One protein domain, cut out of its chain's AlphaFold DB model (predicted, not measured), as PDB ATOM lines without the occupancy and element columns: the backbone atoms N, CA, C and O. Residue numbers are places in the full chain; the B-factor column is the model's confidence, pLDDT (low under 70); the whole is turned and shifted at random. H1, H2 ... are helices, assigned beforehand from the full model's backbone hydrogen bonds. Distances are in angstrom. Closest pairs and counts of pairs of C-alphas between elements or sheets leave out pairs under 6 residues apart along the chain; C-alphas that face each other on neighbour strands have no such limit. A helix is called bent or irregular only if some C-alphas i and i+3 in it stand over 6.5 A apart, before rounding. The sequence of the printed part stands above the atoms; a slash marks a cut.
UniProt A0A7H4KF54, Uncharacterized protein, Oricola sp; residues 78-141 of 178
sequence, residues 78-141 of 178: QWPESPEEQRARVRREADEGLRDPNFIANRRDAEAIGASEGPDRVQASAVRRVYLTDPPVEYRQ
ATOM      1  N   GLN A  78      14.812  -7.071  21.791       76.94
ATOM      2  CA  GLN A  78      15.341  -8.430  21.788       76.94
ATOM      3  C   GLN A  78      15.048  -9.178  23.096       76.94
ATOM      4  O   GLN A  78      15.081 -10.407  23.107       76.94
ATOM      5  N   TRP A  79      14.740  -8.451  24.178       73.44
ATOM      6  CA  TRP A  79      14.370  -9.013  25.474       73.44
ATOM      7  C   TRP A  79      12.890  -8.725  25.752       73.44
ATOM      8  O   TRP A  79      12.540  -7.581  26.024       73.44
ATOM      9  N   PRO A  80      12.009  -9.740  25.704       78.25
ATOM     10  CA  PRO A  80      10.579  -9.555  25.963       78.25
ATOM     11  C   PRO A  80      10.254  -9.120  27.402       78.25
ATOM     12  O   PRO A  80       9.179  -8.583  27.646       78.25
ATOM     13  N   GLU A  81      11.163  -9.373  28.349       82.38
ATOM     14  CA  GLU A  81      11.040  -9.032  29.768       82.38
ATOM     15  C   GLU A  81      12.346  -8.437  30.301       82.38
ATOM     16  O   GLU A  81      13.434  -8.789  29.833       82.38
ATOM     17  N   SER A  82      12.260  -7.549  31.294       89.56
ATOM     18  CA  SER A  82      13.466  -7.033  31.939       89.56
ATOM     19  C   SER A  82      14.058  -8.102  32.876       89.56
ATOM     20  O   SER A  82      13.318  -8.901  33.456       89.56
ATOM     21  N   PRO A  83      15.387  -8.136  33.093       84.69
ATOM     22  CA  PRO A  83      16.001  -9.111  34.000       84.69
ATOM     23  C   PRO A  83      15.441  -9.075  35.430       84.69
ATOM     24  O   PRO A  83      15.389 -10.102  36.107       84.69
ATOM     25  N   GLU A  84      15.000  -7.906  35.897       87.00
ATOM     26  CA  GLU A  84      14.391  -7.765  37.220       87.00
ATOM     27  C   GLU A  84      12.961  -8.317  37.266       87.00
ATOM     28  O   GLU A  84      12.596  -8.983  38.236       87.00
ATOM     29  N   GLU A  85      12.174  -8.157  36.198       88.75
ATOM     30  CA  GLU A  85      10.861  -8.808  36.076       88.75
ATOM     31  C   GLU A  85      10.992 -10.331  35.995       88.75
ATOM     32  O   GLU A  85      10.247 -11.053  36.664       88.75
ATOM     33  N   GLN A  86      11.988 -10.828  35.257       88.75
ATOM     34  CA  GLN A  86      12.300 -12.255  35.197       88.75
ATOM     35  C   GLN A  86      12.613 -12.814  36.592       88.75
ATOM     36  O   GLN A  86      12.050 -13.831  37.004       88.75
ATOM     37  N   ARG A  87      13.476 -12.133  37.357       88.75
ATOM     38  CA  ARG A  87      13.811 -12.519  38.739       88.75
ATOM     39  C   ARG A  87      12.595 -12.479  39.652       88.75
ATOM     40  O   ARG A  87      12.423 -13.379  40.472       88.75
ATOM     41  N   ALA A  88      11.754 -11.456  39.522       92.50
ATOM     42  CA  ALA A  88      10.529 -11.342  40.302       92.50
ATOM     43  C   ALA A  88       9.557 -12.491  39.999       92.50
ATOM     44  O   ALA A  88       8.960 -13.035  40.928       92.50
ATOM     45  N   ARG A  89       9.441 -12.917  38.732       92.25
ATOM     46  CA  ARG A  89       8.666 -14.111  38.367       92.25
ATOM     47  C   ARG A  89       9.225 -15.363  39.027       92.25
ATOM     48  O   ARG A  89       8.460 -16.059  39.677       92.25
ATOM     49  N   VAL A  90      10.525 -15.628  38.890       90.50
ATOM     50  CA  VAL A  90      11.148 -16.843  39.447       90.50
ATOM     51  C   VAL A  90      10.999 -16.896  40.968       90.50
ATOM     52  O   VAL A  90      10.693 -17.949  41.516       90.50
ATOM     53  N   ARG A  91      11.156 -15.761  41.662       91.31
ATOM     54  CA  ARG A  91      10.913 -15.693  43.113       91.31
ATOM     55  C   ARG A  91       9.458 -15.981  43.461       91.31
ATOM     56  O   ARG A  91       9.211 -16.761  44.367       91.31
ATOM     57  N   ARG A  92       8.511 -15.395  42.726       92.38
ATOM     58  CA  ARG A  92       7.083 -15.647  42.939       92.38
ATOM     59  C   ARG A  92       6.727 -17.115  42.700       92.38
ATOM     60  O   ARG A  92       6.019 -17.689  43.509       92.38
ATOM     61  N   GLU A  93       7.241 -17.718  41.633       88.69
ATOM     62  CA  GLU A  93       7.043 -19.140  41.331       88.69
ATOM     63  C   GLU A  93       7.626 -20.035  42.434       88.69
ATOM     64  O   GLU A  93       6.984 -20.992  42.856       88.69
ATOM     65  N   ALA A  94       8.802 -19.692  42.966       87.38
ATOM     66  CA  ALA A  94       9.384 -20.394  44.108       87.38
ATOM     67  C   ALA A  94       8.545 -20.225  45.392       87.38
ATOM     68  O   ALA A  94       8.341 -21.198  46.116       87.38
ATOM     69  N   ASP A  95       8.026 -19.022  45.656       88.19
ATOM     70  CA  ASP A  95       7.144 -18.745  46.799       88.19
ATOM     71  C   ASP A  95       5.796 -19.473  46.678       88.19
ATOM     72  O   ASP A  95       5.246 -19.936  47.678       88.19
ATOM     73  N   GLU A  96       5.248 -19.576  45.465       86.62
ATOM     74  CA  GLU A  96       4.044 -20.353  45.158       86.62
ATOM     75  C   GLU A  96       4.306 -21.854  45.323       86.62
ATOM     76  O   GLU A  96       3.509 -22.538  45.963       86.62
ATOM     77  N   GLY A  97       5.449 -22.350  44.840       83.00
ATOM     78  CA  GLY A  97       5.887 -23.733  45.030       83.00
ATOM     79  C   GLY A  97       6.055 -24.094  46.504       83.00
ATOM     80  O   GLY A  97       5.594 -25.144  46.928       83.00
ATOM     81  N   LEU A  98       6.597 -23.191  47.325       78.94
ATOM     82  CA  LEU A  98       6.721 -23.398  48.771       78.94
ATOM     83  C   LEU A  98       5.362 -23.512  49.492       78.94
ATOM     84  O   LEU A  98       5.297 -24.044  50.598       78.94
ATOM     85  N   ARG A  99       4.273 -23.013  48.890       78.38
ATOM     86  CA  ARG A  99       2.905 -23.150  49.424       78.38
ATOM     87  C   ARG A  99       2.234 -24.463  49.024       78.38
ATOM     88  O   ARG A  99       1.172 -24.765  49.569       78.38
ATOM     89  N   ASP A 100       2.808 -25.222  48.092       81.00
ATOM     90  CA  ASP A 100       2.315 -26.553  47.758       81.00
ATOM     91  C   ASP A 100       2.684 -27.522  48.896       81.00
ATOM     92  O   ASP A 100       3.868 -27.687  49.207       81.00
ATOM     93  N   PRO A 101       1.703 -28.187  49.534       75.31
ATOM     94  CA  PRO A 101       1.967 -29.153  50.598       75.31
ATOM     95  C   PRO A 101       2.799 -30.362  50.144       75.31
ATOM     96  O   PRO A 101       3.297 -31.092  50.995       75.31
ATOM     97  N   ASN A 102       2.959 -30.588  48.836       76.88
ATOM     98  CA  ASN A 102       3.803 -31.646  48.278       76.88
ATOM     99  C   ASN A 102       5.215 -31.164  47.899       76.88
ATOM    100  O   ASN A 102       6.015 -31.957  47.395       76.88
ATOM    101  N   PHE A 103       5.543 -29.884  48.095       73.88
ATOM    102  CA  PHE A 103       6.850 -29.346  47.735       73.88
ATOM    103  C   PHE A 103       7.904 -29.685  48.787       73.88
ATOM    104  O   PHE A 103       7.914 -29.172  49.906       73.88
ATOM    105  N   ILE A 104       8.841 -30.550  48.405       71.19
ATOM    106  CA  ILE A 104       9.966 -30.946  49.251       71.19
ATOM    107  C   ILE A 104      11.145 -30.018  48.952       71.19
ATOM    108  O   ILE A 104      11.938 -30.279  48.048       71.19
ATOM    109  N   ALA A 105      11.273 -28.935  49.719       72.25
ATOM    110  CA  ALA A 105      12.441 -28.055  49.641       72.25
ATOM    111  C   ALA A 105      13.658 -28.676  50.349       72.25
ATOM    112  O   ALA A 105      14.793 -28.557  49.887       72.25
ATOM    113  N   ASN A 106      13.418 -29.361  51.473       71.75
ATOM    114  CA  ASN A 106      14.463 -29.888  52.345       71.75
ATOM    115  C   ASN A 106      14.123 -31.294  52.858       71.75
ATOM    116  O   ASN A 106      12.969 -31.711  52.893       71.75
ATOM    117  N   ARG A 107      15.128 -32.009  53.387       65.00
ATOM    118  CA  ARG A 107      14.946 -33.346  53.993       65.00
ATOM    119  C   ARG A 107      13.907 -33.374  55.124       65.00
ATOM    120  O   ARG A 107      13.217 -34.372  55.272       65.00
ATOM    121  N   ARG A 108      13.785 -32.286  55.897       65.44
ATOM    122  CA  ARG A 108      12.757 -32.159  56.948       65.44
ATOM    123  C   ARG A 108      11.343 -32.124  56.370       65.44
ATOM    124  O   ARG A 108      10.447 -32.736  56.936       65.44
ATOM    125  N   ASP A 109      11.169 -31.459  55.232       66.62
ATOM    126  CA  ASP A 109       9.877 -31.365  54.549       66.62
ATOM    127  C   ASP A 109       9.523 -32.716  53.902       66.62
ATOM    128  O   ASP A 109       8.371 -33.137  53.928       66.62
ATOM    129  N   ALA A 110      10.532 -33.465  53.433       62.22
ATOM    130  CA  ALA A 110      10.369 -34.837  52.940       62.22
ATOM    131  C   ALA A 110       9.843 -35.797  54.021       62.22
ATOM    132  O   ALA A 110       8.987 -36.632  53.747       62.22
ATOM    133  N   GLU A 111      10.353 -35.681  55.248       61.44
ATOM    134  CA  GLU A 111       9.951 -36.519  56.383       61.44
ATOM    135  C   GLU A 111       8.525 -36.192  56.860       61.44
ATOM    136  O   GLU A 111       7.762 -37.101  57.175       61.44
ATOM    137  N   ALA A 112       8.119 -34.915  56.815       61.34
ATOM    138  CA  ALA A 112       6.760 -34.477  57.156       61.34
ATOM    139  C   ALA A 112       5.681 -34.981  56.175       61.34
ATOM    140  O   ALA A 112       4.543 -35.211  56.581       61.34
ATOM    141  N   ILE A 113       6.040 -35.183  54.903       59.56
ATOM    142  CA  ILE A 113       5.147 -35.712  53.853       59.56
ATOM    143  C   ILE A 113       5.212 -37.259  53.798       59.56
ATOM    144  O   ILE A 113       4.518 -37.894  53.007       59.56
ATOM    145  N   GLY A 114       6.030 -37.902  54.644       54.75
ATOM    146  CA  GLY A 114       6.243 -39.355  54.605       54.75
ATOM    147  C   GLY A 114       7.010 -39.825  53.363       54.75
ATOM    148  O   GLY A 114       7.026 -41.010  53.051       54.75
ATOM    149  N   ALA A 115       7.671 -38.908  52.649       56.66
ATOM    150  CA  ALA A 115       8.495 -39.204  51.478       56.66
ATOM    151  C   ALA A 115       9.892 -39.743  51.846       56.66
ATOM    152  O   ALA A 115      10.718 -39.975  50.960       56.66
ATOM    153  N   SER A 116      10.180 -39.926  53.140       49.88
ATOM    154  CA  SER A 116      11.442 -40.480  53.638       49.88
ATOM    155  C   SER A 116      11.539 -42.009  53.563       49.88
ATOM    156  O   SER A 116      12.611 -42.539  53.847       49.88
ATOM    157  N   GLU A 117      10.512 -42.730  53.105       49.91
ATOM    158  CA  GLU A 117      10.596 -44.183  52.910       49.91
ATOM    159  C   GLU A 117      10.228 -44.593  51.482       49.91
ATOM    160  O   GLU A 117       9.144 -44.306  50.980       49.91
ATOM    161  N   GLY A 118      11.146 -45.298  50.812       40.72
ATOM    162  CA  GLY A 118      10.811 -45.998  49.580       40.72
ATOM    163  C   GLY A 118      11.992 -46.609  48.825       40.72
ATOM    164  O   GLY A 118      12.389 -46.063  47.794       40.72
ATOM    165  N   PRO A 119      12.483 -47.801  49.213       48.47
ATOM    166  CA  PRO A 119      13.116 -48.714  48.255       48.47
ATOM    167  C   PRO A 119      12.137 -49.164  47.133       48.47
ATOM    168  O   PRO A 119      12.552 -49.750  46.131       48.47
ATOM    169  N   ASP A 120      10.854 -48.811  47.242       49.50
ATOM    170  CA  ASP A 120       9.755 -49.178  46.346       49.50
ATOM    171  C   ASP A 120       9.883 -48.686  44.902       49.50
ATOM    172  O   ASP A 120       9.430 -49.377  43.997       49.50
ATOM    173  N   ARG A 121      10.511 -47.535  44.613       53.03
ATOM    174  CA  ARG A 121      10.652 -47.089  43.204       53.03
ATOM    175  C   ARG A 121      11.634 -47.967  42.429       53.03
ATOM    176  O   ARG A 121      11.404 -48.276  41.260       53.03
ATOM    177  N   VAL A 122      12.701 -48.403  43.098       54.53
ATOM    178  CA  VAL A 122      13.682 -49.340  42.534       54.53
ATOM    179  C   VAL A 122      13.046 -50.726  42.398       54.53
ATOM    180  O   VAL A 122      13.194 -51.363  41.356       54.53
ATOM    181  N   GLN A 123      12.245 -51.149  43.378       55.81
ATOM    182  CA  GLN A 123      11.523 -52.426  43.345       55.81
ATOM    183  C   GLN A 123      10.386 -52.450  42.304       55.81
ATOM    184  O   GLN A 123      10.227 -53.437  41.591       55.81
ATOM    185  N   ALA A 124       9.656 -51.350  42.105       56.62
ATOM    186  CA  ALA A 124       8.617 -51.233  41.077       56.62
ATOM    187  C   ALA A 124       9.199 -51.336  39.656       56.62
ATOM    188  O   ALA A 124       8.589 -51.952  38.779       56.62
ATOM    189  N   SER A 125      10.413 -50.810  39.446       59.97
ATOM    190  CA  SER A 125      11.156 -50.970  38.186       59.97
ATOM    191  C   SER A 125      11.665 -52.398  37.941       59.97
ATOM    192  O   SER A 125      12.014 -52.749  36.812       59.97
ATOM    193  N   ALA A 126      11.717 -53.240  38.980       63.25
ATOM    194  CA  ALA A 126      12.069 -54.651  38.841       63.25
ATOM    195  C   ALA A 126      10.899 -55.475  38.278       63.25
ATOM    196  O   ALA A 126      11.129 -56.450  37.567       63.25
ATOM    197  N   VAL A 127       9.655 -55.056  38.542       66.00
ATOM    198  CA  VAL A 127       8.435 -55.782  38.149       66.00
ATOM    199  C   VAL A 127       7.851 -55.275  36.822       66.00
ATOM    200  O   VAL A 127       7.267 -56.050  36.067       66.00
ATOM    201  N   ARG A 128       8.003 -53.982  36.499       70.19
ATOM    202  CA  ARG A 128       7.422 -53.360  35.294       70.19
ATOM    203  C   ARG A 128       8.365 -52.320  34.690       70.19
ATOM    204  O   ARG A 128       9.035 -51.589  35.411       70.19
ATOM    205  N   ARG A 129       8.370 -52.200  33.355       76.06
ATOM    206  CA  ARG A 129       9.085 -51.114  32.657       76.06
ATOM    207  C   ARG A 129       8.461 -49.772  33.045       76.06
ATOM    208  O   ARG A 129       7.277 -49.558  32.783       76.06
ATOM    209  N   VAL A 130       9.248 -48.904  33.675       78.81
ATOM    210  CA  VAL A 130       8.814 -47.557  34.078       78.81
ATOM    211  C   VAL A 130       9.163 -46.546  32.988       78.81
ATOM    212  O   VAL A 130       8.339 -45.690  32.675       78.81
ATOM    213  N   TYR A 131      10.327 -46.695  32.347       78.56
ATOM    214  CA  TYR A 131      10.752 -45.840  31.240       78.56
ATOM    215  C   TYR A 131      10.934 -46.612  29.932       78.56
ATOM    216  O   TYR A 131      11.210 -47.812  29.909       78.56
ATOM    217  N   LEU A 132      10.819 -45.890  28.814       79.56
ATOM    218  CA  LEU A 132      11.021 -46.434  27.468       79.56
ATOM    219  C   LEU A 132      12.491 -46.805  27.192       79.56
ATOM    220  O   LEU A 132      12.768 -47.635  26.332       79.56
ATOM    221  N   THR A 133      13.421 -46.217  27.949       82.12
ATOM    222  CA  THR A 133      14.862 -46.495  27.904       82.12
ATOM    223  C   THR A 133      15.280 -47.697  28.750       82.12
ATOM    224  O   THR A 133      16.415 -48.152  28.624       82.12
ATOM    225  N   ASP A 134      14.395 -48.229  29.600       74.12
ATOM    226  CA  ASP A 134      14.726 -49.385  30.430       74.12
ATOM    227  C   ASP A 134      14.695 -50.674  29.595       74.12
ATOM    228  O   ASP A 134      13.765 -50.860  28.793       74.12
ATOM    229  N   PRO A 135      15.665 -51.590  29.780       74.44
ATOM    230  CA  PRO A 135      15.684 -52.865  29.072       74.44
ATOM    231  C   PRO A 135      14.425 -53.693  29.393       74.44
ATOM    232  O   PRO A 135      13.804 -53.498  30.443       74.44
ATOM    233  N   PRO A 136      14.011 -54.606  28.496       77.75
ATOM    234  CA  PRO A 136      12.841 -55.442  28.731       77.75
ATOM    235  C   PRO A 136      13.009 -56.286  30.002       77.75
ATOM    236  O   PRO A 136      14.107 -56.730  30.339       77.75
ATOM    237  N   VAL A 137      11.890 -56.509  30.697       74.00
ATOM    238  CA  VAL A 137      11.838 -57.227  31.985       74.00
ATOM    239  C   VAL A 137      12.297 -58.684  31.881       74.00
ATOM    240  O   VAL A 137      12.734 -59.249  32.877       74.00
ATOM    241  N   GLU A 138      12.268 -59.270  30.681       76.19
ATOM    242  CA  GLU A 138      12.712 -60.644  30.412       76.19
ATOM    243  C   GLU A 138      14.192 -60.867  30.754       76.19
ATOM    244  O   GLU A 138      14.534 -61.890  31.332       76.19
ATOM    245  N   TYR A 139      15.070 -59.887  30.512       72.31
ATOM    246  CA  TYR A 139      16.497 -60.017  30.853       72.31
ATOM    247  C   TYR A 139      16.797 -59.851  32.346       72.31
ATOM    248  O   TYR A 139      17.933 -60.051  32.770       72.31
ATOM    249  N   ARG A 140      15.804 -59.452  33.147       68.81
ATOM    250  CA  ARG A 140      15.935 -59.309  34.602       68.81
ATOM    251  C   ARG A 140      15.399 -60.521  35.360       68.81
ATOM    252  O   ARG A 140      15.561 -60.563  36.576       68.81
ATOM    253  N   GLN A 141      14.776 -61.487  34.678       69.75
ATOM    254  CA  GLN A 141      14.299 -62.702  35.326       69.75
ATOM    255  C   GLN A 141      15.491 -63.621  35.639       69.75
ATOM    256  O   GLN A 141      16.199 -64.036  34.718       69.75
TER     257      GLN A 141
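What this domain is: This is residues 78 to 141 of the 178 residues of an uncharacterized protein of Oricola sp (UniProt A0A7H4KF54). The chain makes a wide, open V without a packed core: the long helix H1 forms one arm, the short helix H2 lies at the bottom, and H3, with the loop after it and the small helix H4, forms the other arm. Residues 78 to 93, the outward part of the first arm, stick out free, while on the second arm the link of residues 128 to 136 loops round between H3 and H4. The printed part has 64 residues with four named helices, in the order H1, H2, H3, H4, and no named strand; the class is all helix. The whole is extended, with a radius of gyration of the C-alphas of 19.5 A, and its C-alphas span 56 by 37 by 13 A, only just flat.

How they stand to each other: H1, residues 83 to 98, touches no helix. It is apart from H2, residues 107 to 112, though the two follow each other in the chain. H2 touches no helix either, and it is apart from H3, residues 120 to 127. H3 and H4, residues 137 to 140, only just touch, with 3 pairs of C-alphas within 8 A. Their closest C-alphas are those of Val 127 and Val 137, 7.2 A apart, and their centres are 12.9 A apart. H1 is apart from H3 and from H4, and H2 is apart from H4. In H1, H2 and H3 every O i to N i+4 pair is within hydrogen-bond range; H4 is too short for such a pair, and its 1 pair of O i and N i+3 is within range.

Where its parts are: H1 runs from Pro 83, with its C-alpha at (16.001, -9.111, 34.000), to Leu 98, with its C-alpha at (6.721, -23.398, 48.771), and is 22.5 A long from first to last C-alpha. H2, Arg 107 to Ala 112, measures 8.8 A. H3, Asp 120 to Val 127, measures 10.6 A. H4, Val 137 to Arg 140, measures 5.3 A and ends with C-alpha 140 at (15.935, -59.309, 34.602). No helix is bent or irregular.

The domain as a whole: The two C-alphas farthest apart are those of Gln 78 and Gln 141, the first and last printed residues, at 55.9 A. Residues 78 to 93, of which 83 to 93 belong to H1, stand free; without them the body of 48 residues spans 44 by 20 by 12 A, with a radius of gyration of 15.7 A. The links H1 to H2, H2 to H3 and H3 to H4 are short, with 8, 7 and 9 residues, and the printed part has no cut. The mean pLDDT of the printed part is 72.9, and confidence is low, under 70, in residues 107 to 127 and 140 to 141 of the model.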